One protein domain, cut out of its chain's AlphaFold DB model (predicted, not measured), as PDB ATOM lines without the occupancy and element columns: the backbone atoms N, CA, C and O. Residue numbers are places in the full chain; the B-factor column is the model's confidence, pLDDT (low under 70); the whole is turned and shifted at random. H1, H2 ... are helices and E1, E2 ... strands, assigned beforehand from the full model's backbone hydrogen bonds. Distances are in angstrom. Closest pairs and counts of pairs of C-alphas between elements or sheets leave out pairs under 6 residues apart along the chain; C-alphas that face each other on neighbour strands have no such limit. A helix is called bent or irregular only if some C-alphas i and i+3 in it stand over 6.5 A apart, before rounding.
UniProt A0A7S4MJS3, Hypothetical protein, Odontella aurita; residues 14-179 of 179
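What this domain is: This is residues 14 to 179 of the 179 residues of the protein "Hypothetical protein" of Odontella aurita (UniProt A0A7S4MJS3). A wall of one long, twisted antiparallel sheet runs the length of the body, with H1 to H4 on one side of it and no named helix over the other; H2, H3 and H4 gather near the end where E5 runs into H2. H1 lies towards the other end of the strands, where H5 leaves the sheet's corner, and residues 171 to 179 stick out free. The 166 printed residues have five named helices and six named strands, in the order H1 E1 E2 E3 E4 E5 H2 H3 H4 E6 H5, and the class is mixed, helices and strands. The sheet's order is E1 E2 E3 E4 E5 E6, and E1 to E5 form a meander, each strand the antiparallel neighbour of the one before. The whole is only just compact, close to loose, with a radius of gyration of the C-alphas of 18.3 A and spans of 55 by 40 by 32 A.

How they stand to each other: The inner strands E3, residues 62 to 73, and E4, residues 77 to 88, are a hairpin at 172 degrees, with N 65 and O 85 2.8 A apart, within hydrogen-bond range. E2, residues 48 to 59, is antiparallel to E3 at 173 degrees in a second hairpin, with N 53 and O 68 2.9 A apart. The edge strand E1, residues 33 to 42, forms a hairpin with E2 at 166 degrees, N 37 and O 54 being 2.9 A apart. On the other side of E4, E5, residues 93 to 104, makes the fourth hairpin at 169 degrees, with N 97 and O 84 2.9 A apart. The other edge strand, E6, residues 161 to 165, is antiparallel to E5 at 157 degrees, with N 96 and O 162 2.8 A apart. Residues 100 to 101 of E5 also pair, antiparallel, with residues 151 to 152. From edge to edge the strands' lines turn by 56 degrees. H2, residues 105 to 112, is on the sheet over E5 at a height over the sheet of 6.2 A, and runs slantwise to the strands, at 53 degrees to E5 on the local plane. It is irregular: C-alphas 106 and 109 are 7.5 A apart. H4, residues 132 to 148, only grazes the sheet with residues 146 to 148; its closest C-alphas to E4 are those of Met 146 and Val 80, 6.8 A apart. H2 and H4 are close but not clearly touching, about perpendicular at 83 degrees, with the C-alphas of Ala 112 and Arg 148 closest at 5.6 A. H3, residues 118 to 121, only grazes the sheet and is close but not clearly touching H4, with the C-alphas of Trp 121 and Leu 142 closest at 6.8 A. H1, residues 21 to 25, only grazes the sheet with residues 23 to 24, its C-alpha 23 being 7.4 A from that of Cys 62 in E3. H5, residues 166 to 177, is only just on the sheet, with 5 pairs of C-alphas within 10 A, and only grazes it; the C-alphas of Leu 166 and Arg 93 are closest to each other, 5.4 A apart. H1 and H4 are apart. Each O i to N i+4 pair is within hydrogen-bond range in H1, H4 and H5; in H2 it is 2 of 4, and H3 is too short for such a pair.

Where its parts are: E5 is 37.0 A from first to last C-alpha, E4 35.8 A, E3 35.5 A, E2 35.1 A and E1 27.7 A. H4 measures 25.0 A, H5 16.5 A and E6 13.9 A. C-alpha 33, where E1 begins, is at (111.087, 9.005, 146.816). C-alpha 104, where E5 ends, is at (107.756, 31.866, 175.010). C-alpha 177, where H5 ends, is at (134.707, 22.188, 134.440).

The domain as a whole: The C-alphas of Thr 110 and Ala 179 are the two farthest apart, 59.8 A. The printed part has no cut, and the one long link is H4 to E6, residues 149 to 160. Mean pLDDT of the printed part is 90.4; residues 124 to 133 and 178 to 179 are under 70.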
ATOM      1  N   ARG A  14     112.638  37.408 146.603       93.94
ATOM      2  CA  ARG A  14     111.341  37.477 145.916       93.94
ATOM      3  C   ARG A  14     110.271  38.136 146.792       93.94
ATOM      4  O   ARG A  14     110.320  37.999 148.012       93.94
ATOM      5  N   PRO A  15     109.274  38.805 146.185       94.06
ATOM      6  CA  PRO A  15     108.161  39.387 146.936       94.06
ATOM      7  C   PRO A  15     107.170  38.329 147.445       94.06
ATOM      8  O   PRO A  15     106.495  38.552 148.445       94.06
ATOM      9  N   THR A  16     107.077  37.179 146.774       95.25
ATOM     10  CA  THR A  16     106.113  36.112 147.073       95.25
ATOM     11  C   THR A  16     106.762  34.733 147.014       95.25
ATOM     12  O   THR A  16     107.788  34.544 146.350       95.25
ATOM     13  N   SER A  17     106.135  33.770 147.697       95.81
ATOM     14  CA  SER A  17     106.496  32.355 147.611       95.81
ATOM     15  C   SER A  17     106.415  31.863 146.167       95.81
ATOM     16  O   SER A  17     105.499  32.212 145.418       95.81
ATOM     17  N   GLY A  18     107.383  31.036 145.783       93.38
ATOM     18  CA  GLY A  18     107.365  30.307 144.517       93.38
ATOM     19  C   GLY A  18     107.002  28.831 144.674       93.38
ATOM     20  O   GLY A  18     107.220  28.069 143.736       93.38
ATOM     21  N   ILE A  19     106.523  28.416 145.851       95.75
ATOM     22  CA  ILE A  19     106.153  27.032 146.150       95.75
ATOM     23  C   ILE A  19     104.692  26.805 145.753       95.75
ATOM     24  O   ILE A  19     103.782  27.440 146.284       95.75
ATOM     25  N   SER A  20     104.458  25.867 144.837       93.06
ATOM     26  CA  SER A  20     103.107  25.523 144.392       93.06
ATOM     27  C   SER A  20     102.463  24.512 145.341       93.06
ATOM     28  O   SER A  20     102.702  23.310 145.238       93.06
ATOM     29  N   LEU A  21     101.624  24.988 146.267       91.12
ATOM     30  CA  LEU A  21     100.846  24.108 147.150       91.12
ATOM     31  C   LEU A  21      99.974  23.095 146.385       91.12
ATOM     32  O   LEU A  21     100.012  21.930 146.775       91.12
ATOM     33  N   PRO A  22      99.263  23.459 145.292       93.44
ATOM     34  CA  PRO A  22      98.444  22.503 144.548       93.44
ATOM     35  C   PRO A  22      99.228  21.291 144.036       93.44
ATOM     36  O   PRO A  22      98.721  20.179 144.113       93.44
ATOM     37  N   LEU A  23     100.475  21.483 143.581       92.12
ATOM     38  CA  LEU A  23     101.333  20.377 143.136       92.12
ATOM     39  C   LEU A  23     101.762  19.464 144.292       92.12
ATOM     40  O   LEU A  23     101.941  18.270 144.090       92.12
ATOM     41  N   LEU A  24     101.927  20.013 145.497       90.25
ATOM     42  CA  LEU A  24     102.369  19.265 146.680       90.25
ATOM     43  C   LEU A  24     101.245  18.475 147.360       90.25
ATOM     44  O   LEU A  24     101.521  17.503 148.071       90.25
ATOM     45  N   THR A  25     100.001  18.926 147.196       90.75
ATOM     46  CA  THR A  25      98.798  18.310 147.774       90.75
ATOM     47  C   THR A  25      98.044  17.419 146.792       90.75
ATOM     48  O   THR A  25      97.041  16.820 147.172       90.75
ATOM     49  N   ASP A  26      98.488  17.353 145.539       91.19
ATOM     50  CA  ASP A  26      97.896  16.509 144.508       91.19
ATOM     51  C   ASP A  26      98.107  15.025 144.837       91.19
ATOM     52  O   ASP A  26      99.205  14.484 144.710       91.19
ATOM     53  N   THR A  27      97.036  14.358 145.263       89.81
ATOM     54  CA  THR A  27      97.046  12.939 145.639       89.81
ATOM     55  C   THR A  27      97.066  11.993 144.439       89.81
ATOM     56  O   THR A  27      97.243  10.791 144.630       89.81
ATOM     57  N   SER A  28      96.906  12.502 143.211       92.50
ATOM     58  CA  SER A  28      97.046  11.693 141.994       92.50
ATOM     59  C   SER A  28      98.508  11.395 141.652       92.50
ATOM     60  O   SER A  28      98.795  10.433 140.940       92.50
ATOM     61  N   GLN A  29      99.443  12.193 142.177       88.31
ATOM     62  CA  GLN A  29     100.873  12.020 141.964       88.31
ATOM     63  C   GLN A  29     101.475  11.133 143.065       88.31
ATOM     64  O   GLN A  29     101.479  11.526 144.234       88.31
ATOM     65  N   PRO A  30     102.017   9.946 142.731       93.62
ATOM     66  CA  PRO A  30     102.664   9.103 143.725       93.62
ATOM     67  C   PRO A  30     103.961   9.752 144.219       93.62
ATOM     68  O   PRO A  30     104.668  10.427 143.469       93.62
ATOM     69  N   ILE A  31     104.312   9.508 145.479       94.50
ATOM     70  CA  ILE A  31     105.639   9.852 145.991       94.50
ATOM     71  C   ILE A  31     106.617   8.800 145.459       94.50
ATOM     72  O   ILE A  31     106.502   7.625 145.798       94.50
ATOM     73  N   LEU A  32     107.553   9.220 144.607       96.44
ATOM     74  CA  LEU A  32     108.570   8.346 144.010       96.44
ATOM     75  C   LEU A  32     109.730   8.089 144.972       96.44
ATOM     76  O   LEU A  32     110.308   7.008 144.974       96.44
ATOM     77  N   TYR A  33     110.065   9.095 145.781       96.19
ATOM     78  CA  TYR A  33     111.087   9.005 146.816       96.19
ATOM     79  C   TYR A  33     110.661   9.810 148.038       96.19
ATOM     80  O   TYR A  33     110.208  10.956 147.917       96.19
ATOM     81  N   PHE A  34     110.829   9.203 149.207       95.19
ATOM     82  CA  PHE A  34     110.657   9.840 150.501       95.19
ATOM     83  C   PHE A  34     111.815   9.449 151.401       95.19
ATOM     84  O   PHE A  34     112.150   8.269 151.481       95.19
ATOM     85  N   ASP A  35     112.366  10.434 152.099       94.81
ATOM     86  CA  ASP A  35     113.340  10.197 153.153       94.81
ATOM     87  C   ASP A  35     113.228  11.272 154.237       94.81
ATOM     88  O   ASP A  35     112.809  12.405 153.965       94.81
ATOM     89  N   ASP A  36     113.586  10.900 155.458       92.44
ATOM     90  CA  ASP A  36     113.561  11.749 156.644       92.44
ATOM     91  C   ASP A  36     114.824  11.494 157.462       92.44
ATOM     92  O   ASP A  36     114.970  10.461 158.114       92.44
ATOM     93  N   VAL A  37     115.756  12.439 157.383       92.94
ATOM     94  CA  VAL A  37     117.098  12.293 157.938       92.94
ATOM     95  C   VAL A  37     117.291  13.297 159.065       92.94
ATOM     96  O   VAL A  37     117.305  14.509 158.834       92.94
ATOM     97  N   THR A  38     117.498  12.801 160.283       94.12
ATOM     98  CA  THR A  38     117.968  13.616 161.411       94.12
ATOM     99  C   THR A  38     119.469  13.856 161.267       94.12
ATOM    100  O   THR A  38     120.251  12.912 161.213       94.12
ATOM    101  N   LEU A  39     119.875  15.125 161.181       95.19
ATOM    102  CA  LEU A  39     121.279  15.528 161.075       95.19
ATOM    103  C   LEU A  39     121.933  15.735 162.441       95.19
ATOM    104  O   LEU A  39     123.076  15.339 162.637       95.19
ATOM    105  N   TYR A  40     121.218  16.391 163.356       94.62
ATOM    106  CA  TYR A  40     121.681  16.661 164.715       94.62
ATOM    107  C   TYR A  40     120.522  16.519 165.689       94.62
ATOM    108  O   TYR A  40     119.394  16.914 165.377       94.62
ATOM    109  N   GLU A  41     120.845  16.017 166.870       94.56
ATOM    110  CA  GLU A  41     119.943  15.852 167.997       94.56
ATOM    111  C   GLU A  41     120.718  16.129 169.287       94.56
ATOM    112  O   GLU A  41     121.875  15.723 169.408       94.56
ATOM    113  N   ASP A  42     120.105  16.868 170.205       95.25
ATOM    114  CA  ASP A  42     120.668  17.228 171.504       95.25
ATOM    115  C   ASP A  42     119.526  17.407 172.519       95.25
ATOM    116  O   ASP A  42     118.484  17.978 172.184       95.25
ATOM    117  N   ASP A  43     119.711  16.934 173.749       94.38
ATOM    118  CA  ASP A  43     118.733  17.032 174.847       94.38
ATOM    119  C   ASP A  43     118.923  18.293 175.714       94.38
ATOM    120  O   ASP A  43     118.247  18.490 176.728       94.38
ATOM    121  N   LEU A  44     119.848  19.175 175.318       94.19
ATOM    122  CA  LEU A  44     120.221  20.387 176.039       94.19
ATOM    123  C   LEU A  44     120.584  20.105 177.506       94.19
ATOM    124  O   LEU A  44     120.259  20.905 178.388       94.19
ATOM    125  N   HIS A  45     121.271  18.989 177.771       94.19
ATOM    126  CA  HIS A  45     121.592  18.516 179.123       94.19
ATOM    127  C   HIS A  45     120.327  18.347 179.980       94.19
ATOM    128  O   HIS A  45     120.232  18.934 181.059       94.19
ATOM    129  N   ASP A  46     119.335  17.619 179.466       92.69
ATOM    130  CA  ASP A  46     118.015  17.402 180.082       92.69
ATOM    131  C   ASP A  46     117.154  18.673 180.266       92.69
ATOM    132  O   ASP A  46     116.169  18.658 181.005       92.69
ATOM    133  N   ASN A  47     117.490  19.787 179.601       94.94
ATOM    134  CA  ASN A  47     116.717  21.039 179.673       94.94
ATOM    135  C   ASN A  47     115.856  21.295 178.429       94.94
ATOM    136  O   ASN A  47     115.322  22.398 178.254       94.94
ATOM    137  N   GLY A  48     115.732  20.322 177.529       95.19
ATOM    138  CA  GLY A  48     114.863  20.454 176.375       95.19
ATOM    139  C   GLY A  48     115.177  19.474 175.260       95.19
ATOM    140  O   GLY A  48     115.473  18.313 175.501       95.19
ATOM    141  N   ALA A  49     115.028  19.943 174.025       95.00
ATOM    142  CA  ALA A  49     115.338  19.174 172.829       95.00
ATOM    143  C   ALA A  49     115.701  20.114 171.677       95.00
ATOM    144  O   ALA A  49     114.997  21.097 171.419       95.00
ATOM    145  N   ALA A  50     116.761  19.800 170.944       96.56
ATOM    146  CA  ALA A  50     117.134  20.456 169.702       96.56
ATOM    147  C   ALA A  50     117.317  19.406 168.605       96.56
ATOM    148  O   ALA A  50     118.180  18.545 168.702       96.56
ATOM    149  N   VAL A  51     116.511  19.492 167.546       96.19
ATOM    150  CA  VAL A  51     116.510  18.522 166.442       96.19
ATOM    151  C   VAL A  51     116.604  19.261 165.114       96.19
ATOM    152  O   VAL A  51     115.735  20.075 164.785       96.19
ATOM    153  N   LEU A  52     117.638  18.964 164.325       96.94
ATOM    154  CA  LEU A  52     117.741  19.375 162.925       96.94
ATOM    155  C   LEU A  52     117.448  18.172 162.029       96.94
ATOM    156  O   LEU A  52     118.228  17.225 162.001       96.94
ATOM    157  N   SER A  53     116.364  18.234 161.259       95.31
ATOM    158  CA  SER A  53     115.964  17.177 160.318       95.31
ATOM    159  C   SER A  53     115.793  17.707 158.896       95.31
ATOM    160  O   SER A  53     115.469  18.881 158.687       95.31
ATOM    161  N   ILE A  54     116.004  16.832 157.914       97.19
ATOM    162  CA  ILE A  54     115.755  17.081 156.496       97.19
ATOM    163  C   ILE A  54     114.780  16.031 155.972       97.19
ATOM    164  O   ILE A  54     115.090  14.846 155.939       97.19
ATOM    165  N   LYS A  55     113.629  16.496 155.484       95.69
ATOM    166  CA  LYS A  55     112.631  15.671 154.797       95.69
ATOM    167  C   LYS A  55     112.698  15.926 153.306       95.69
ATOM    168  O   LYS A  55     112.574  17.076 152.879       95.69
ATOM    169  N   VAL A  56     112.838  14.870 152.518       97.00
ATOM    170  CA  VAL A  56     112.883  14.934 151.056       97.00
ATOM    171  C   VAL A  56     111.663  14.225 150.488       97.00
ATOM    172  O   VAL A  56     111.355  13.096 150.854       97.00
ATOM    173  N   ARG A  57     110.953  14.896 149.580       96.50
ATOM    174  CA  ARG A  57     109.832  14.341 148.816       96.50
ATOM    175  C   ARG A  57     110.051  14.593 147.336       96.50
ATOM    176  O   ARG A  57     110.115  15.746 146.915       96.50
ATOM    177  N   VAL A  58     110.103  13.521 146.552       96.62
ATOM    178  CA  VAL A  58     110.154  13.580 145.087       96.62
ATOM    179  C   VAL A  58     108.857  13.015 144.526       96.62
ATOM    180  O   VAL A  58     108.467  11.890 144.835       96.62
ATOM    181  N   MET A  59     108.190  13.805 143.696       96.44
ATOM    182  CA  MET A  59     106.990  13.448 142.940       96.44
ATOM    183  C   MET A  59     107.291  13.609 141.444       96.44
ATOM    184  O   MET A  59     108.222  14.336 141.101       96.44
ATOM    185  N   PRO A  60     106.522  13.000 140.525       96.19
ATOM    186  CA  PRO A  60     106.823  13.033 139.092       96.19
ATOM    187  C   PRO A  60     107.013  14.430 138.494       96.19
ATOM    188  O   PRO A  60     107.731  14.569 137.510       96.19
ATOM    189  N   ARG A  61     106.370  15.459 139.061       95.94
ATOM    190  CA  ARG A  61     106.443  16.839 138.560       95.94
ATOM    191  C   ARG A  61     107.242  17.793 139.435       95.94
ATOM    192  O   ARG A  61     107.485  18.917 139.009       95.94
ATOM    193  N   CYS A  62     107.597  17.414 140.659       96.25
ATOM    194  CA  CYS A  62     108.289  18.334 141.550       96.25
ATOM    195  C   CYS A  62     109.036  17.649 142.694       96.25
ATOM    196  O   CYS A  62     108.785  16.504 143.065       96.25
ATOM    197  N   LEU A  63     109.935  18.422 143.283       96.06
ATOM    198  CA  LEU A  63     110.722  18.114 144.465       96.06
ATOM    199  C   LEU A  63     110.360  19.109 145.571       96.06
ATOM    200  O   LEU A  63     110.258  20.313 145.321       96.06
ATOM    201  N   LEU A  64     110.251  18.615 146.802       97.50
ATOM    202  CA  LEU A  64     110.228  19.429 148.010       97.50
ATOM    203  C   LEU A  64     111.240  18.893 149.022       97.50
ATOM    204  O   LEU A  64     111.196  17.722 149.395       97.50
ATOM    205  N   ILE A  65     112.093  19.782 149.518       97.94
ATOM    206  CA  ILE A  65     112.976  19.538 150.656       97.94
ATOM    207  C   ILE A  65     112.530  20.453 151.791       97.94
ATOM    208  O   ILE A  65     112.377  21.658 151.596       97.94
ATOM    209  N   LEU A  66     112.322  19.894 152.979       97.50
ATOM    210  CA  LEU A  66     112.070  20.637 154.208       97.50
ATOM    211  C   LEU A  66     113.224  20.382 155.171       97.50
ATOM    212  O   LEU A  66     113.299  19.310 155.762       97.50
ATOM    213  N   ALA A  67     114.082  21.381 155.355       97.88
ATOM    214  CA  ALA A  67     115.007  21.415 156.478       97.88
ATOM    215  C   ALA A  67     114.320  22.118 157.653       97.88
ATOM    216  O   ALA A  67     113.841  23.248 157.508       97.88
ATOM    217  N   ARG A  68     114.251  21.452 158.804       97.44
ATOM    218  CA  ARG A  68     113.607  21.965 160.014       97.44
ATOM    219  C   ARG A  68     114.552  21.861 161.193       97.44
ATOM    220  O   ARG A  68     114.943  20.762 161.570       97.44
ATOM    221  N   LEU A  69     114.828  23.004 161.812       97.38
ATOM    222  CA  LEU A  69     115.368  23.069 163.164       97.38
ATOM    223  C   LEU A  69     114.208  23.274 164.139       97.38
ATOM    224  O   LEU A  69     113.555  24.320 164.114       97.38
ATOM    225  N   PHE A  70     113.971  22.292 164.994       97.44
ATOM    226  CA  PHE A  70     113.087  22.386 166.148       97.44
ATOM    227  C   PHE A  70     113.939  22.575 167.403       97.44
ATOM    228  O   PHE A  70     114.900  21.841 167.601       97.44
ATOM    229  N   VAL A  71     113.601  23.558 168.233       97.38
ATOM    230  CA  VAL A  71     114.234  23.766 169.538       97.38
ATOM    231  C   VAL A  71     113.148  23.998 170.573       97.38
ATOM    232  O   VAL A  71     112.344  24.922 170.445       97.38
ATOM    233  N   ARG A  72     113.162  23.196 171.624       96.62
ATOM    234  CA  ARG A  72     112.386  23.381 172.841       96.62
ATOM    235  C   ARG A  72     113.374  23.572 173.976       96.62
ATOM    236  O   ARG A  72     114.260  22.746 174.146       96.62
ATOM    237  N   VAL A  73     113.214  24.648 174.730       97.44
ATOM    238  CA  VAL A  73     113.880  24.819 176.021       97.44
ATOM    239  C   VAL A  73     112.776  24.757 177.059       97.44
ATOM    240  O   VAL A  73     111.865  25.593 177.034       97.44
ATOM    241  N   ASP A  74     112.817  23.735 177.907       96.31
ATOM    242  CA  ASP A  74     111.727  23.399 178.816       96.31
ATOM    243  C   ASP A  74     111.393  24.589 179.715       96.31
ATOM    244  O   ASP A  74     112.272  25.241 180.277       96.31
ATOM    245  N   TYR A  75     110.101  24.916 179.794       96.62
ATOM    246  CA  TYR A  75     109.571  26.055 180.554       96.62
ATOM    247  C   TYR A  75     110.078  27.447 180.120       96.62
ATOM    248  O   TYR A  75     109.740  28.445 180.758       96.62
ATOM    249  N   VAL A  76     110.829  27.551 179.016       97.75
ATOM    250  CA  VAL A  76     111.384  28.817 178.508       97.75
ATOM    251  C   VAL A  76     110.774  29.201 177.161       97.75
ATOM    252  O   VAL A  76     110.140  30.255 177.060       97.75
ATOM    253  N   LEU A  77     110.941  28.383 176.115       97.62
ATOM    254  CA  LEU A  77     110.424  28.682 174.771       97.62
ATOM    255  C   LEU A  77     110.328  27.452 173.865       97.62
ATOM    256  O   LEU A  77     110.992  26.438 174.075       97.62
ATOM    257  N   VAL A  78     109.559  27.608 172.788       97.75
ATOM    258  CA  VAL A  78     109.556  26.717 171.623       97.75
ATOM    259  C   VAL A  78     109.880  27.535 170.377       97.75
ATOM    260  O   VAL A  78     109.294  28.593 170.141       97.75
ATOM    261  N   ARG A  79     110.803  27.037 169.555       97.44
ATOM    262  CA  ARG A  79     111.281  27.666 168.324       97.44
ATOM    263  C   ARG A  79     111.311  26.659 167.184       97.44
ATOM    264  O   ARG A  79     111.743  25.522 167.340       97.44
ATOM    265  N   VAL A  80     110.916  27.122 166.002       97.94
ATOM    266  CA  VAL A  80     110.950  26.351 164.760       97.94
ATOM    267  C   VAL A  80     111.518  27.220 163.651       97.94
ATOM    268  O   VAL A  80     111.032  28.323 163.401       97.94
ATOM    269  N   ARG A  81     112.542  26.724 162.961       97.75
ATOM    270  CA  ARG A  81     113.082  27.350 161.752       97.75
ATOM    271  C   ARG A  81     112.952  26.370 160.603       97.75
ATOM    272  O   ARG A  81     113.613  25.336 160.593       97.75
ATOM    273  N   ASP A  82     112.115  26.726 159.643       97.62
ATOM    274  CA  ASP A  82     111.894  25.948 158.435       97.62
ATOM    275  C   ASP A  82     112.577  26.617 157.245       97.62
ATOM    276  O   ASP A  82     112.420  27.821 157.017       97.62
ATOM    277  N   VAL A  83     113.256  25.809 156.439       97.31
ATOM    278  CA  VAL A  83     113.700  26.160 155.091       97.31
ATOM    279  C   VAL A  83     113.095  25.142 154.135       97.31
ATOM    280  O   VAL A  83     113.418  23.955 154.178       97.31
ATOM    281  N   ARG A  84     112.187  25.606 153.280       97.81
ATOM    282  CA  ARG A  84     111.560  24.805 152.230       97.81
ATOM    283  C   ARG A  84     112.235  25.118 150.915       97.81
ATOM    284  O   ARG A  84     112.243  26.277 150.518       97.81
ATOM    285  N   VAL A  85     112.760  24.108 150.241       97.75
ATOM    286  CA  VAL A  85     113.288  24.217 148.880       97.75
ATOM    287  C   VAL A  85     112.363  23.447 147.955       97.75
ATOM    288  O   VAL A  85     112.075  22.278 148.195       97.75
ATOM    289  N   PHE A  86     111.878  24.111 146.916       97.88
ATOM    290  CA  PHE A  86     110.925  23.569 145.961       97.88
ATOM    291  C   PHE A  86     111.453  23.721 144.545       97.88
ATOM    292  O   PHE A  86     111.987  24.772 144.178       97.88
ATOM    293  N   HIS A  87     111.235  22.696 143.736       96.81
ATOM    294  CA  HIS A  87     111.530  22.738 142.317       96.81
ATOM    295  C   HIS A  87     110.425  22.023 141.544       96.81
ATOM    296  O   HIS A  87     110.154  20.852 141.794       96.81
ATOM    297  N   GLU A  88     109.786  22.732 140.614       96.00
ATOM    298  CA  GLU A  88     108.913  22.123 139.613       96.00
ATOM    299  C   GLU A  88     109.771  21.686 138.425       96.00
ATOM    300  O   GLU A  88     110.472  22.501 137.818       96.00
ATOM    301  N   PHE A  89     109.729  20.397 138.100       94.19
ATOM    302  CA  PHE A  89     110.518  19.840 137.011       94.19
ATOM    303  C   PHE A  89     110.089  20.433 135.668       94.19
ATOM    304  O   PHE A  89     108.914  20.691 135.423       94.19
ATOM    305  N   GLY A  90     111.070  20.661 134.796       92.12
ATOM    306  CA  GLY A  90     110.865  21.360 133.525       92.12
ATOM    307  C   GLY A  90     110.873  22.888 133.641       92.12
ATOM    308  O   GLY A  90     110.813  23.562 132.618       92.12
ATOM    309  N   THR A  91     110.993  23.452 134.850       92.12
ATOM    310  CA  THR A  91     111.224  24.891 135.042       92.12
ATOM    311  C   THR A  91     112.708  25.179 135.277       92.12
ATOM    312  O   THR A  91     113.404  24.392 135.905       92.12
ATOM    313  N   GLY A  92     113.213  26.329 134.832       91.62
ATOM    314  CA  GLY A  92     114.602  26.751 135.082       91.62
ATOM    315  C   GLY A  92     114.836  27.340 136.478       91.62
ATOM    316  O   GLY A  92     115.704  28.191 136.640       91.62
ATOM    317  N   ARG A  93     114.028  26.999 137.494       92.44
ATOM    318  CA  ARG A  93     114.051  27.709 138.785       92.44
ATOM    319  C   ARG A  93     113.914  26.790 139.990       92.44
ATOM    320  O   ARG A  93     113.054  25.914 140.031       92.44
ATOM    321  N   ILE A  94     114.698  27.083 141.025       95.81
ATOM    322  CA  ILE A  94     114.509  26.549 142.378       95.81
ATOM    323  C   ILE A  94     114.020  27.680 143.282       95.81
ATOM    324  O   ILE A  94     114.599  28.765 143.297       95.81
ATOM    325  N   CYS A  95     112.963  27.433 144.046       96.81
ATOM    326  CA  CYS A  95     112.395  28.368 145.011       96.81
ATOM    327  C   CYS A  95     112.779  27.959 146.435       96.81
ATOM    328  O   CYS A  95     112.831  26.770 146.747       96.81
ATOM    329  N   ARG A  96     113.005  28.939 147.312       96.94
ATOM    330  CA  ARG A  96     113.232  28.725 148.741       96.94
ATOM    331  C   ARG A  96     112.404  29.678 149.577       96.94
ATOM    332  O   ARG A  96     112.550  30.896 149.448       96.94
ATOM    333  N   ASP A  97     111.660  29.090 150.500       97.19
ATOM    334  CA  ASP A  97     110.890  29.795 151.511       97.19
ATOM    335  C   ASP A  97     111.483  29.524 152.893       97.19
ATOM    336  O   ASP A  97     111.700  28.376 153.284       97.19
ATOM    337  N   VAL A  98     111.718  30.589 153.648       97.00
ATOM    338  CA  VAL A  98     112.216  30.556 155.021       97.00
ATOM    339  C   VAL A  98     111.093  30.996 155.949       97.00
ATOM    340  O   VAL A  98     110.393  31.969 155.684       97.00
ATOM    341  N   THR A  99     110.887  30.280 157.048       97.06
ATOM    342  CA  THR A  99     109.901  30.661 158.066       97.06
ATOM    343  C   THR A  99     110.486  30.424 159.441       97.06
ATOM    344  O   THR A  99     110.932  29.320 159.744       97.06
ATOM    345  N   TRP A 100     110.507  31.464 160.266       97.56
ATOM    346  CA  TRP A 100     110.965  31.387 161.646       97.56
ATOM    347  C   TRP A 100     109.764  31.622 162.544       97.56
ATOM    348  O   TRP A 100     109.035  32.591 162.363       97.56
ATOM    349  N   ARG A 101     109.528  30.718 163.485       97.81
ATOM    350  CA  ARG A 101     108.454  30.825 164.467       97.81
ATOM    351  C   ARG A 101     109.019  30.603 165.851       97.81
ATOM    352  O   ARG A 101     109.885  29.749 166.035       97.81
ATOM    353  N   GLU A 102     108.536  31.366 166.812       97.38
ATOM    354  CA  GLU A 102     109.002  31.290 168.192       97.38
ATOM    355  C   GLU A 102     107.896  31.731 169.138       97.38
ATOM    356  O   GLU A 102     107.191  32.691 168.857       97.38
ATOM    357  N   CYS A 103     107.752  31.044 170.264       97.81
ATOM    358  CA  CYS A 103     106.847  31.441 171.331       97.81
ATOM    359  C   CYS A 103     107.508  31.168 172.678       97.81
ATOM    360  O   CYS A 103     108.119  30.112 172.870       97.81
ATOM    361  N   ARG A 104     107.373  32.105 173.618       97.75
ATOM    362  CA  ARG A 104     107.756  31.866 175.010       97.75
ATOM    363  C   ARG A 104     106.817  30.843 175.627       97.75
ATOM    364  O   ARG A 104     105.632  30.822 175.310       97.75
ATOM    365  N   TRP A 105     107.329  30.043 176.555       97.38
ATOM    366  CA  TRP A 105     106.542  28.997 177.207       97.38
ATOM    367  C   TRP A 105     105.273  29.547 177.865       97.38
ATOM    368  O   TRP A 105     104.182  29.024 177.663       97.38
ATOM    369  N   SER A 106     105.404  30.678 178.564       97.19
ATOM    370  CA  SER A 106     104.302  31.384 179.228       97.19
ATOM    371  C   SER A 106     103.195  31.878 178.286       97.19
ATOM    372  O   SER A 106     102.124  32.260 178.748       97.19
ATOM    373  N   GLU A 107     103.452  31.917 176.978       97.12
ATOM    374  CA  GLU A 107     102.544  32.433 175.947       97.12
ATOM    375  C   GLU A 107     101.997  31.316 175.040       97.12
ATOM    376  O   GLU A 107     101.211  31.590 174.132       97.12
ATOM    377  N   LEU A 108     102.362  30.050 175.278       96.69
ATOM    378  CA  LEU A 108     101.932  28.925 174.439       96.69
ATOM    379  C   LEU A 108     100.407  28.783 174.415       96.69
ATOM    380  O   LEU A 108      99.816  28.716 173.335       96.69
ATOM    381  N   VAL A 109      99.761  28.825 175.582       96.31
ATOM    382  CA  VAL A 109      98.301  28.686 175.698       96.31
ATOM    383  C   VAL A 109      97.581  29.976 175.311       96.31
ATOM    384  O   VAL A 109      96.622  29.947 174.547       96.31
ATOM    385  N   THR A 110      98.028  31.123 175.816       94.81
ATOM    386  CA  THR A 110      97.321  32.402 175.634       94.81
ATOM    387  C   THR A 110      97.578  33.042 174.271       94.81
ATOM    388  O   THR A 110      96.673  33.655 173.711       94.81
ATOM    389  N   GLY A 111      98.788  32.897 173.727       92.19
ATOM    390  CA  GLY A 111      99.214  33.496 172.463       92.19
ATOM    391  C   GLY A 111      99.053  32.566 171.262       92.19
ATOM    392  O   GLY A 111      98.462  32.956 170.258       92.19
ATOM    393  N   ALA A 112      99.554  31.330 171.351       93.62
ATOM    394  CA  ALA A 112      99.504  30.364 170.244       93.62
ATOM    395  C   ALA A 112      98.335  29.355 170.353       93.62
ATOM    396  O   ALA A 112      97.975  28.697 169.367       93.62
ATOM    397  N   GLY A 113      97.703  29.243 171.527       95.50
ATOM    398  CA  GLY A 113      96.632  28.285 171.831       95.50
ATOM    399  C   GLY A 113      97.065  26.819 171.747       95.50
ATOM    400  O   GLY A 113      96.249  25.951 171.424       95.50
ATOM    401  N   VAL A 114      98.349  26.553 171.967       95.62
ATOM    402  CA  VAL A 114      98.963  25.219 171.975       95.62
ATOM    403  C   VAL A 114      99.279  24.799 173.418       95.62
ATOM    404  O   VAL A 114      99.395  25.673 174.276       95.62
ATOM    405  N   PRO A 115      99.394  23.491 173.711       95.88
ATOM    406  CA  PRO A 115      99.687  23.013 175.061       95.88
ATOM    407  C   PRO A 115     101.027  23.534 175.594       95.88
ATOM    408  O   PRO A 115     101.977  23.717 174.831       95.88
ATOM    409  N   ASP A 116     101.105  23.715 176.905       94.50
ATOM    410  CA  ASP A 116     102.277  24.148 177.671       94.50
ATOM    411  C   ASP A 116     102.830  23.033 178.577       94.50
ATOM    412  O   ASP A 116     103.475  23.303 179.590       94.50
ATOM    413  N   ASP A 117     102.596  21.771 178.211       94.50
ATOM    414  CA  ASP A 117     103.201  20.603 178.845       94.50
ATOM    415  C   ASP A 117     104.322  20.021 177.969       94.50
ATOM    416  O   ASP A 117     104.179  19.894 176.754       94.50
ATOM    417  N   VAL A 118     105.444  19.631 178.582       92.38
ATOM    418  CA  VAL A 118     106.618  19.084 177.869       92.38
ATOM    419  C   VAL A 118     106.269  17.827 177.064       92.38
ATOM    420  O   VAL A 118     106.792  17.641 175.966       92.38
ATOM    421  N   GLY A 119     105.354  16.991 177.567       91.62
ATOM    422  CA  GLY A 119     104.938  15.743 176.918       91.62
ATOM    423  C   GLY A 119     104.339  15.963 175.529       91.62
ATOM    424  O   GLY A 119     104.693  15.260 174.586       91.62
ATOM    425  N   SER A 120     103.510  16.993 175.362       91.94
ATOM    426  CA  SER A 120     102.930  17.375 174.071       91.94
ATOM    427  C   SER A 120     103.968  17.741 173.006       91.94
ATOM    428  O   SER A 120     103.640  17.713 171.821       91.94
ATOM    429  N   TRP A 121     105.198  18.086 173.396       91.69
ATOM    430  CA  TRP A 121     106.257  18.574 172.506       91.69
ATOM    431  C   TRP A 121     107.425  17.599 172.328       91.69
ATOM    432  O   TRP A 121     108.468  18.002 171.807       91.69
ATOM    433  N   ARG A 122     107.291  16.347 172.771       87.56
ATOM    434  CA  ARG A 122     108.308  15.310 172.560       87.56
ATOM    435  C   ARG A 122     108.360  14.911 171.093       87.56
ATOM    436  O   ARG A 122     107.349  14.528 170.506       87.56
ATOM    437  N   VAL A 123     109.537  15.052 170.493       77.12
ATOM    438  CA  VAL A 123     109.772  14.713 169.080       77.12
ATOM    439  C   VAL A 123     110.265  13.271 168.966       77.12
ATOM    440  O   VAL A 123     109.997  12.608 167.967       77.12
ATOM    441  N   GLU A 124     110.888  12.750 170.019       68.94
ATOM    442  CA  GLU A 124     111.460  11.405 170.126       68.94
ATOM    443  C   GLU A 124     110.369  10.318 170.079       68.94
ATOM    444  O   GLU A 124     110.548   9.241 169.502       68.94
ATOM    445  N   ASP A 125     109.173  10.651 170.580       59.53
ATOM    446  CA  ASP A 125     107.983   9.792 170.559       59.53
ATOM    447  C   ASP A 125     107.464   9.511 169.131       59.53
ATOM    448  O   ASP A 125     106.557   8.700 168.936       59.53
ATOM    449  N   THR A 126     108.025  10.161 168.102       60.66
ATOM    450  CA  THR A 126     107.710   9.854 166.699       60.66
ATOM    451  C   THR A 126     108.387   8.580 166.182       60.66
ATOM    452  O   THR A 126     107.915   8.033 165.188       60.66
ATOM    453  N   ALA A 127     109.432   8.066 166.845       49.03
ATOM    454  CA  ALA A 127     110.225   6.936 166.345       49.03
ATOM    455  C   ALA A 127     110.263   5.705 167.278       49.03
ATOM    456  O   ALA A 127     110.428   4.581 166.800       49.03
ATOM    457  N   ALA A 128     110.094   5.866 168.594       44.38
ATOM    458  CA  ALA A 128     110.314   4.777 169.548       44.38
ATOM    459  C   ALA A 128     109.047   3.932 169.817       44.38
ATOM    460  O   ALA A 128     108.156   4.323 170.564       44.38
ATOM    461  N   GLY A 129     108.974   2.729 169.232       50.53
ATOM    462  CA  GLY A 129     108.074   1.643 169.670       50.53
ATOM    463  C   GLY A 129     106.587   1.762 169.303       50.53
ATOM    464  O   GLY A 129     105.821   0.831 169.560       50.53
ATOM    465  N   ALA A 130     106.165   2.860 168.677       53.94
ATOM    466  CA  ALA A 130     104.806   3.048 168.184       53.94
ATOM    467  C   ALA A 130     104.632   2.443 166.776       53.94
ATOM    468  O   ALA A 130     105.505   2.562 165.919       53.94
ATOM    469  N   GLY A 131     103.485   1.808 166.499       58.91
ATOM    470  CA  GLY A 131     103.159   1.370 165.137       58.91
ATOM    471  C   GLY A 131     103.136   2.555 164.158       58.91
ATOM    472  O   GLY A 131     102.794   3.670 164.551       58.91
ATOM    473  N   ALA A 132     103.445   2.321 162.877       64.19
ATOM    474  CA  ALA A 132     103.624   3.375 161.863       64.19
ATOM    475  C   ALA A 132     102.484   4.422 161.804       64.19
ATOM    476  O   ALA A 132     102.732   5.602 161.566       64.19
ATOM    477  N   GLY A 133     101.236   4.016 162.070       68.75
ATOM    478  CA  GLY A 133     100.090   4.932 162.122       68.75
ATOM    479  C   GLY A 133     100.097   5.895 163.319       68.75
ATOM    480  O   GLY A 133      99.703   7.051 163.177       68.75
ATOM    481  N   ALA A 134     100.576   5.455 164.486       71.94
ATOM    482  CA  ALA A 134     100.673   6.294 165.680       71.94
ATOM    483  C   ALA A 134     101.809   7.323 165.551       71.94
ATOM    484  O   ALA A 134     101.599   8.498 165.848       71.94
ATOM    485  N   ALA A 135     102.957   6.914 165.003       72.38
ATOM    486  CA  ALA A 135     104.065   7.815 164.673       72.38
ATOM    487  C   ALA A 135     103.622   8.958 163.738       72.38
ATOM    488  O   ALA A 135     103.869  10.135 164.014       72.38
ATOM    489  N   ALA A 136     102.879   8.628 162.674       77.69
ATOM    490  CA  ALA A 136     102.345   9.614 161.735       77.69
ATOM    491  C   ALA A 136     101.366  10.603 162.398       77.69
ATOM    492  O   ALA A 136     101.431  11.806 162.132       77.69
ATOM    493  N   ALA A 137     100.492  10.125 163.292       81.94
ATOM    494  CA  ALA A 137      99.551  10.974 164.024       81.94
ATOM    495  C   ALA A 137     100.267  11.946 164.981       81.94
ATOM    496  O   ALA A 137      99.945  13.139 165.002       81.94
ATOM    497  N   THR A 138     101.273  11.468 165.722       83.81
ATOM    498  CA  THR A 138     102.120  12.308 166.587       83.81
ATOM    499  C   THR A 138     102.832  13.380 165.769       83.81
ATOM    500  O   THR A 138     102.768  14.567 166.099       83.81
ATOM    501  N   GLN A 139     103.430  12.997 164.639       83.06
ATOM    502  CA  GLN A 139     104.095  13.934 163.740       83.06
ATOM    503  C   GLN A 139     103.129  14.992 163.183       83.06
ATOM    504  O   GLN A 139     103.469  16.178 163.134       83.06
ATOM    505  N   GLN A 140     101.915  14.596 162.792       87.31
ATOM    506  CA  GLN A 140     100.895  15.523 162.300       87.31
ATOM    507  C   GLN A 140     100.452  16.511 163.390       87.31
ATOM    508  O   GLN A 140     100.317  17.706 163.114       87.31
ATOM    509  N   ARG A 141     100.286  16.046 164.636       90.94
ATOM    510  CA  ARG A 141      99.979  16.900 165.793       90.94
ATOM    511  C   ARG A 141     101.089  17.921 166.045       90.94
ATOM    512  O   ARG A 141     100.793  19.111 166.148       90.94
ATOM    513  N   LEU A 142     102.348  17.484 166.102       91.81
ATOM    514  CA  LEU A 142     103.506  18.374 166.264       91.81
ATOM    515  C   LEU A 142     103.548  19.419 165.150       91.81
ATOM    516  O   LEU A 142     103.693  20.611 165.419       91.81
ATOM    517  N   GLN A 143     103.344  19.004 163.897       91.38
ATOM    518  CA  GLN A 143     103.312  19.921 162.759       91.38
ATOM    519  C   GLN A 143     102.203  20.972 162.875       91.38
ATOM    520  O   GLN A 143     102.452  22.143 162.577       91.38
ATOM    521  N   ALA A 144     101.013  20.584 163.336       93.75
ATOM    522  CA  ALA A 144      99.919  21.517 163.577       93.75
ATOM    523  C   ALA A 144     100.253  22.520 164.694       93.75
ATOM    524  O   ALA A 144     100.030  23.715 164.518       93.75
ATOM    525  N   MET A 145     100.838  22.067 165.809       95.44
ATOM    526  CA  MET A 145     101.220  22.949 166.921       95.44
ATOM    527  C   MET A 145     102.320  23.935 166.515       95.44
ATOM    528  O   MET A 145     102.174  25.138 166.720       95.44
ATOM    529  N   MET A 146     103.370  23.462 165.843       95.75
ATOM    530  CA  MET A 146     104.440  24.318 165.319       95.75
ATOM    531  C   MET A 146     103.928  25.378 164.333       95.75
ATOM    532  O   MET A 146     104.422  26.504 164.322       95.75
ATOM    533  N   GLY A 147     102.921  25.045 163.519       95.25
ATOM    534  CA  GLY A 147     102.297  25.983 162.580       95.25
ATOM    535  C   GLY A 147     101.515  27.120 163.247       95.25
ATOM    536  O   GLY A 147     101.291  28.148 162.609       95.25
ATOM    537  N   ARG A 148     101.125  26.958 164.518       96.38
ATOM    538  CA  ARG A 148     100.380  27.960 165.303       96.38
ATOM    539  C   ARG A 148     101.274  28.935 166.062       96.38
ATOM    540  O   ARG A 148     100.793  29.986 166.470       96.38
ATOM    541  N   LEU A 149     102.556  28.611 166.233       97.31
ATOM    542  CA  LEU A 149     103.529  29.525 166.829       97.31
ATOM    543  C   LEU A 149     103.626  30.810 165.984       97.31
ATOM    544  O   LEU A 149     103.607  30.713 164.748       97.31
ATOM    545  N   PRO A 150     103.737  32.002 166.595       96.94
ATOM    546  CA  PRO A 150     103.796  33.249 165.849       96.94
ATOM    547  C   PRO A 150     105.083  33.323 165.022       96.94
ATOM    548  O   PRO A 150     106.138  32.823 165.417       96.94
ATOM    549  N   GLU A 151     104.977  33.914 163.833       96.00
ATOM    550  CA  GLU A 151     106.120  34.112 162.946       96.00
ATOM    551  C   GLU A 151     106.978  35.279 163.450       96.00
ATOM    552  O   GLU A 151     106.456  36.343 163.782       96.00
ATOM    553  N   VAL A 152     108.294  35.081 163.493       95.38
ATOM    554  CA  VAL A 152     109.282  36.091 163.881       95.38
ATOM    555  C   VAL A 152     110.143  36.471 162.681       95.38
ATOM    556  O   VAL A 152     110.341  35.675 161.761       95.38
ATOM    557  N   ALA A 153     110.661  37.700 162.677       89.81
ATOM    558  CA  ALA A 153     111.512  38.173 161.594       89.81
ATOM    559  C   ALA A 153     112.798  37.336 161.495       89.81
ATOM    560  O   ALA A 153     113.498  37.124 162.488       89.81
ATOM    561  N   ALA A 154     113.112  36.877 160.284       87.31
ATOM    562  CA  ALA A 154     114.410  36.291 159.978       87.31
ATOM    563  C   ALA A 154     115.501  37.390 159.916       87.31
ATOM    564  O   ALA A 154     115.171  38.569 159.747       87.31
ATOM    565  N   PRO A 155     116.793  37.027 160.034       88.56
ATOM    566  CA  PRO A 155     117.916  37.935 159.826       88.56
ATOM    567  C   PRO A 155     117.825  38.669 158.484       88.56
ATOM    568  O   PRO A 155     117.293  38.139 157.508       88.56
ATOM    569  N   THR A 156     118.343  39.896 158.422       83.75
ATOM    570  CA  THR A 156     118.199  40.777 157.247       83.75
ATOM    571  C   THR A 156     118.902  40.252 155.994       83.75
ATOM    572  O   THR A 156     118.521  40.611 154.880       83.75
ATOM    573  N   ASP A 157     119.898  39.391 156.160       86.62
ATOM    574  CA  ASP A 157     120.625  38.691 155.102       86.62
ATOM    575  C   ASP A 157     119.908  37.423 154.604       86.62
ATOM    576  O   ASP A 157     120.297  36.854 153.580       86.62
ATOM    577  N   LEU A 158     118.830  36.998 155.273       87.88
ATOM    578  CA  LEU A 158     118.059  35.808 154.932       87.88
ATOM    579  C   LEU A 158     116.634  36.180 154.475       87.88
ATOM    580  O   LEU A 158     115.704  36.210 155.283       87.88
ATOM    581  N   PRO A 159     116.422  36.441 153.170       92.19
ATOM    582  CA  PRO A 159     115.105  36.804 152.662       92.19
ATOM    583  C   PRO A 159     114.103  35.658 152.848       92.19
ATOM    584  O   PRO A 159     114.415  34.495 152.577       92.19
ATOM    585  N   ARG A 160     112.871  36.010 153.240       94.38
ATOM    586  CA  ARG A 160     111.760  35.064 153.437       94.38
ATOM    587  C   ARG A 160     111.487  34.221 152.195       94.38
ATOM    588  O   ARG A 160     111.313  33.015 152.308       94.38
ATOM    589  N   TYR A 161     111.450  34.854 151.028       96.25
ATOM    590  CA  TYR A 161     111.263  34.181 149.749       96.25
ATOM    591  C   TYR A 161     112.454  34.469 148.858       96.25
ATOM    592  O   TYR A 161     112.933  35.601 148.773       96.25
ATOM    593  N   SER A 162     112.931  33.439 148.179       95.69
ATOM    594  CA  SER A 162     114.058  33.568 147.268       95.69
ATOM    595  C   SER A 162     114.023  32.514 146.173       95.69
ATOM    596  O   SER A 162     113.302  31.522 146.272       95.69
ATOM    597  N   SER A 163     114.791  32.722 145.110       95.25
ATOM    598  CA  SER A 163     114.996  31.708 144.082       95.25
ATOM    599  C   SER A 163     116.397  31.733 143.503       95.25
ATOM    600  O   SER A 163     117.077  32.754 143.569       95.25
ATOM    601  N   ILE A 164     116.778  30.624 142.885       93.75
ATOM    602  CA  ILE A 164     117.969  30.493 142.050       93.75
ATOM    603  C   ILE A 164     117.522  30.152 140.625       93.75
ATOM    604  O   ILE A 164     116.571  29.383 140.444       93.75
ATOM    605  N   ASP A 165     118.195  30.745 139.641       90.88
ATOM    606  CA  ASP A 165     118.068  30.409 138.224       90.88
ATOM    607  C   ASP A 165     119.000  29.236 137.886       90.88
ATOM    608  O   ASP A 165     120.215  29.314 138.082       90.88
ATOM    609  N   LEU A 166     118.423  28.124 137.435       86.81
ATOM    610  CA  LEU A 166     119.167  26.910 137.117       86.81
ATOM    611  C   LEU A 166     119.976  27.041 135.833       86.81
ATOM    612  O   LEU A 166     121.062  26.473 135.766       86.81
ATOM    613  N   ASP A 167     119.505  27.795 134.842       84.81
ATOM    614  CA  ASP A 167     120.231  27.944 133.579       84.81
ATOM    615  C   ASP A 167     121.560  28.667 133.822       84.81
ATOM    616  O   ASP A 167     122.607  28.283 133.291       84.81
ATOM    617  N   GLU A 168     121.540  29.661 134.710       82.38
ATOM    618  CA  GLU A 168     122.738  30.372 135.147       82.38
ATOM    619  C   GLU A 168     123.696  29.466 135.939       82.38
ATOM    620  O   GLU A 168     124.902  29.465 135.677       82.38
ATOM    621  N   VAL A 169     123.169  28.664 136.873       82.19
ATOM    622  CA  VAL A 169     123.960  27.701 137.662       82.19
ATOM    623  C   VAL A 169     124.631  26.666 136.759       82.19
ATOM    624  O   VAL A 169     125.832  26.430 136.880       82.19
ATOM    625  N   MET A 170     123.885  26.085 135.819       81.44
ATOM    626  CA  MET A 170     124.388  25.048 134.916       81.44
ATOM    627  C   MET A 170     125.362  25.597 133.872       81.44
ATOM    628  O   MET A 170     126.265  24.885 133.431       81.44
ATOM    629  N   ARG A 171     125.207  26.856 133.444       81.12
ATOM    630  CA  ARG A 171     126.209  27.524 132.601       81.12
ATOM    631  C   ARG A 171     127.538  27.652 133.346       81.12
ATOM    632  O   ARG A 171     128.561  27.262 132.805       81.12
ATOM    633  N   ARG A 172     127.511  28.105 134.601       73.81
ATOM    634  CA  ARG A 172     128.723  28.257 135.415       73.81
ATOM    635  C   ARG A 172     129.407  26.926 135.724       73.81
ATOM    636  O   ARG A 172     130.621  26.856 135.608       73.81
ATOM    637  N   ALA A 173     128.647  25.893 136.085       78.00
ATOM    638  CA  ALA A 173     129.216  24.571 136.349       78.00
ATOM    639  C   ALA A 173     130.009  24.044 135.137       78.00
ATOM    640  O   ALA A 173     131.090  23.496 135.306       78.00
ATOM    641  N   ARG A 174     129.513  24.291 133.915       81.19
ATOM    642  CA  ARG A 174     130.235  23.968 132.674       81.19
ATOM    643  C   ARG A 174     131.477  24.830 132.466       81.19
ATOM    644  O   ARG A 174     132.513  24.297 132.091       81.19
ATOM    645  N   ASP A 175     131.377  26.137 132.704       80.69
ATOM    646  CA  ASP A 175     132.512  27.059 132.564       80.69
ATOM    647  C   ASP A 175     133.647  26.728 133.566       80.69
ATOM    648  O   ASP A 175     134.816  26.892 133.229       80.69
ATOM    649  N   GLU A 176     133.320  26.238 134.771       76.69
ATOM    650  CA  GLU A 176     134.286  25.791 135.794       76.69
ATOM    651  C   GLU A 176     134.915  24.424 135.477       76.69
ATOM    652  O   GLU A 176     136.077  24.212 135.796       76.69
ATOM    653  N   GLU A 177     134.183  23.504 134.846       73.62
ATOM    654  CA  GLU A 177     134.707  22.188 134.440       73.62
ATOM    655  C   GLU A 177     135.669  22.276 133.236       73.62
ATOM    656  O   GLU A 177     136.503  21.396 133.030       73.62
ATOM    657  N   LEU A 178     135.559  23.343 132.438       67.75
ATOM    658  CA  LEU A 178     136.388  23.604 131.253       67.75
ATOM    659  C   LEU A 178     137.672  24.409 131.545       67.75
ATOM    660  O   LEU A 178     138.464  24.611 130.620       67.75
ATOM    661  N   ALA A 179     137.862  24.887 132.779       60.94
ATOM    662  CA  ALA A 179     139.000  25.702 133.218       60.94
ATOM    663  C   ALA A 179     140.036  24.877 133.996       60.94
ATOM    664  O   ALA A 179     141.245  25.151 133.810       60.94
TER     665      ALA A 179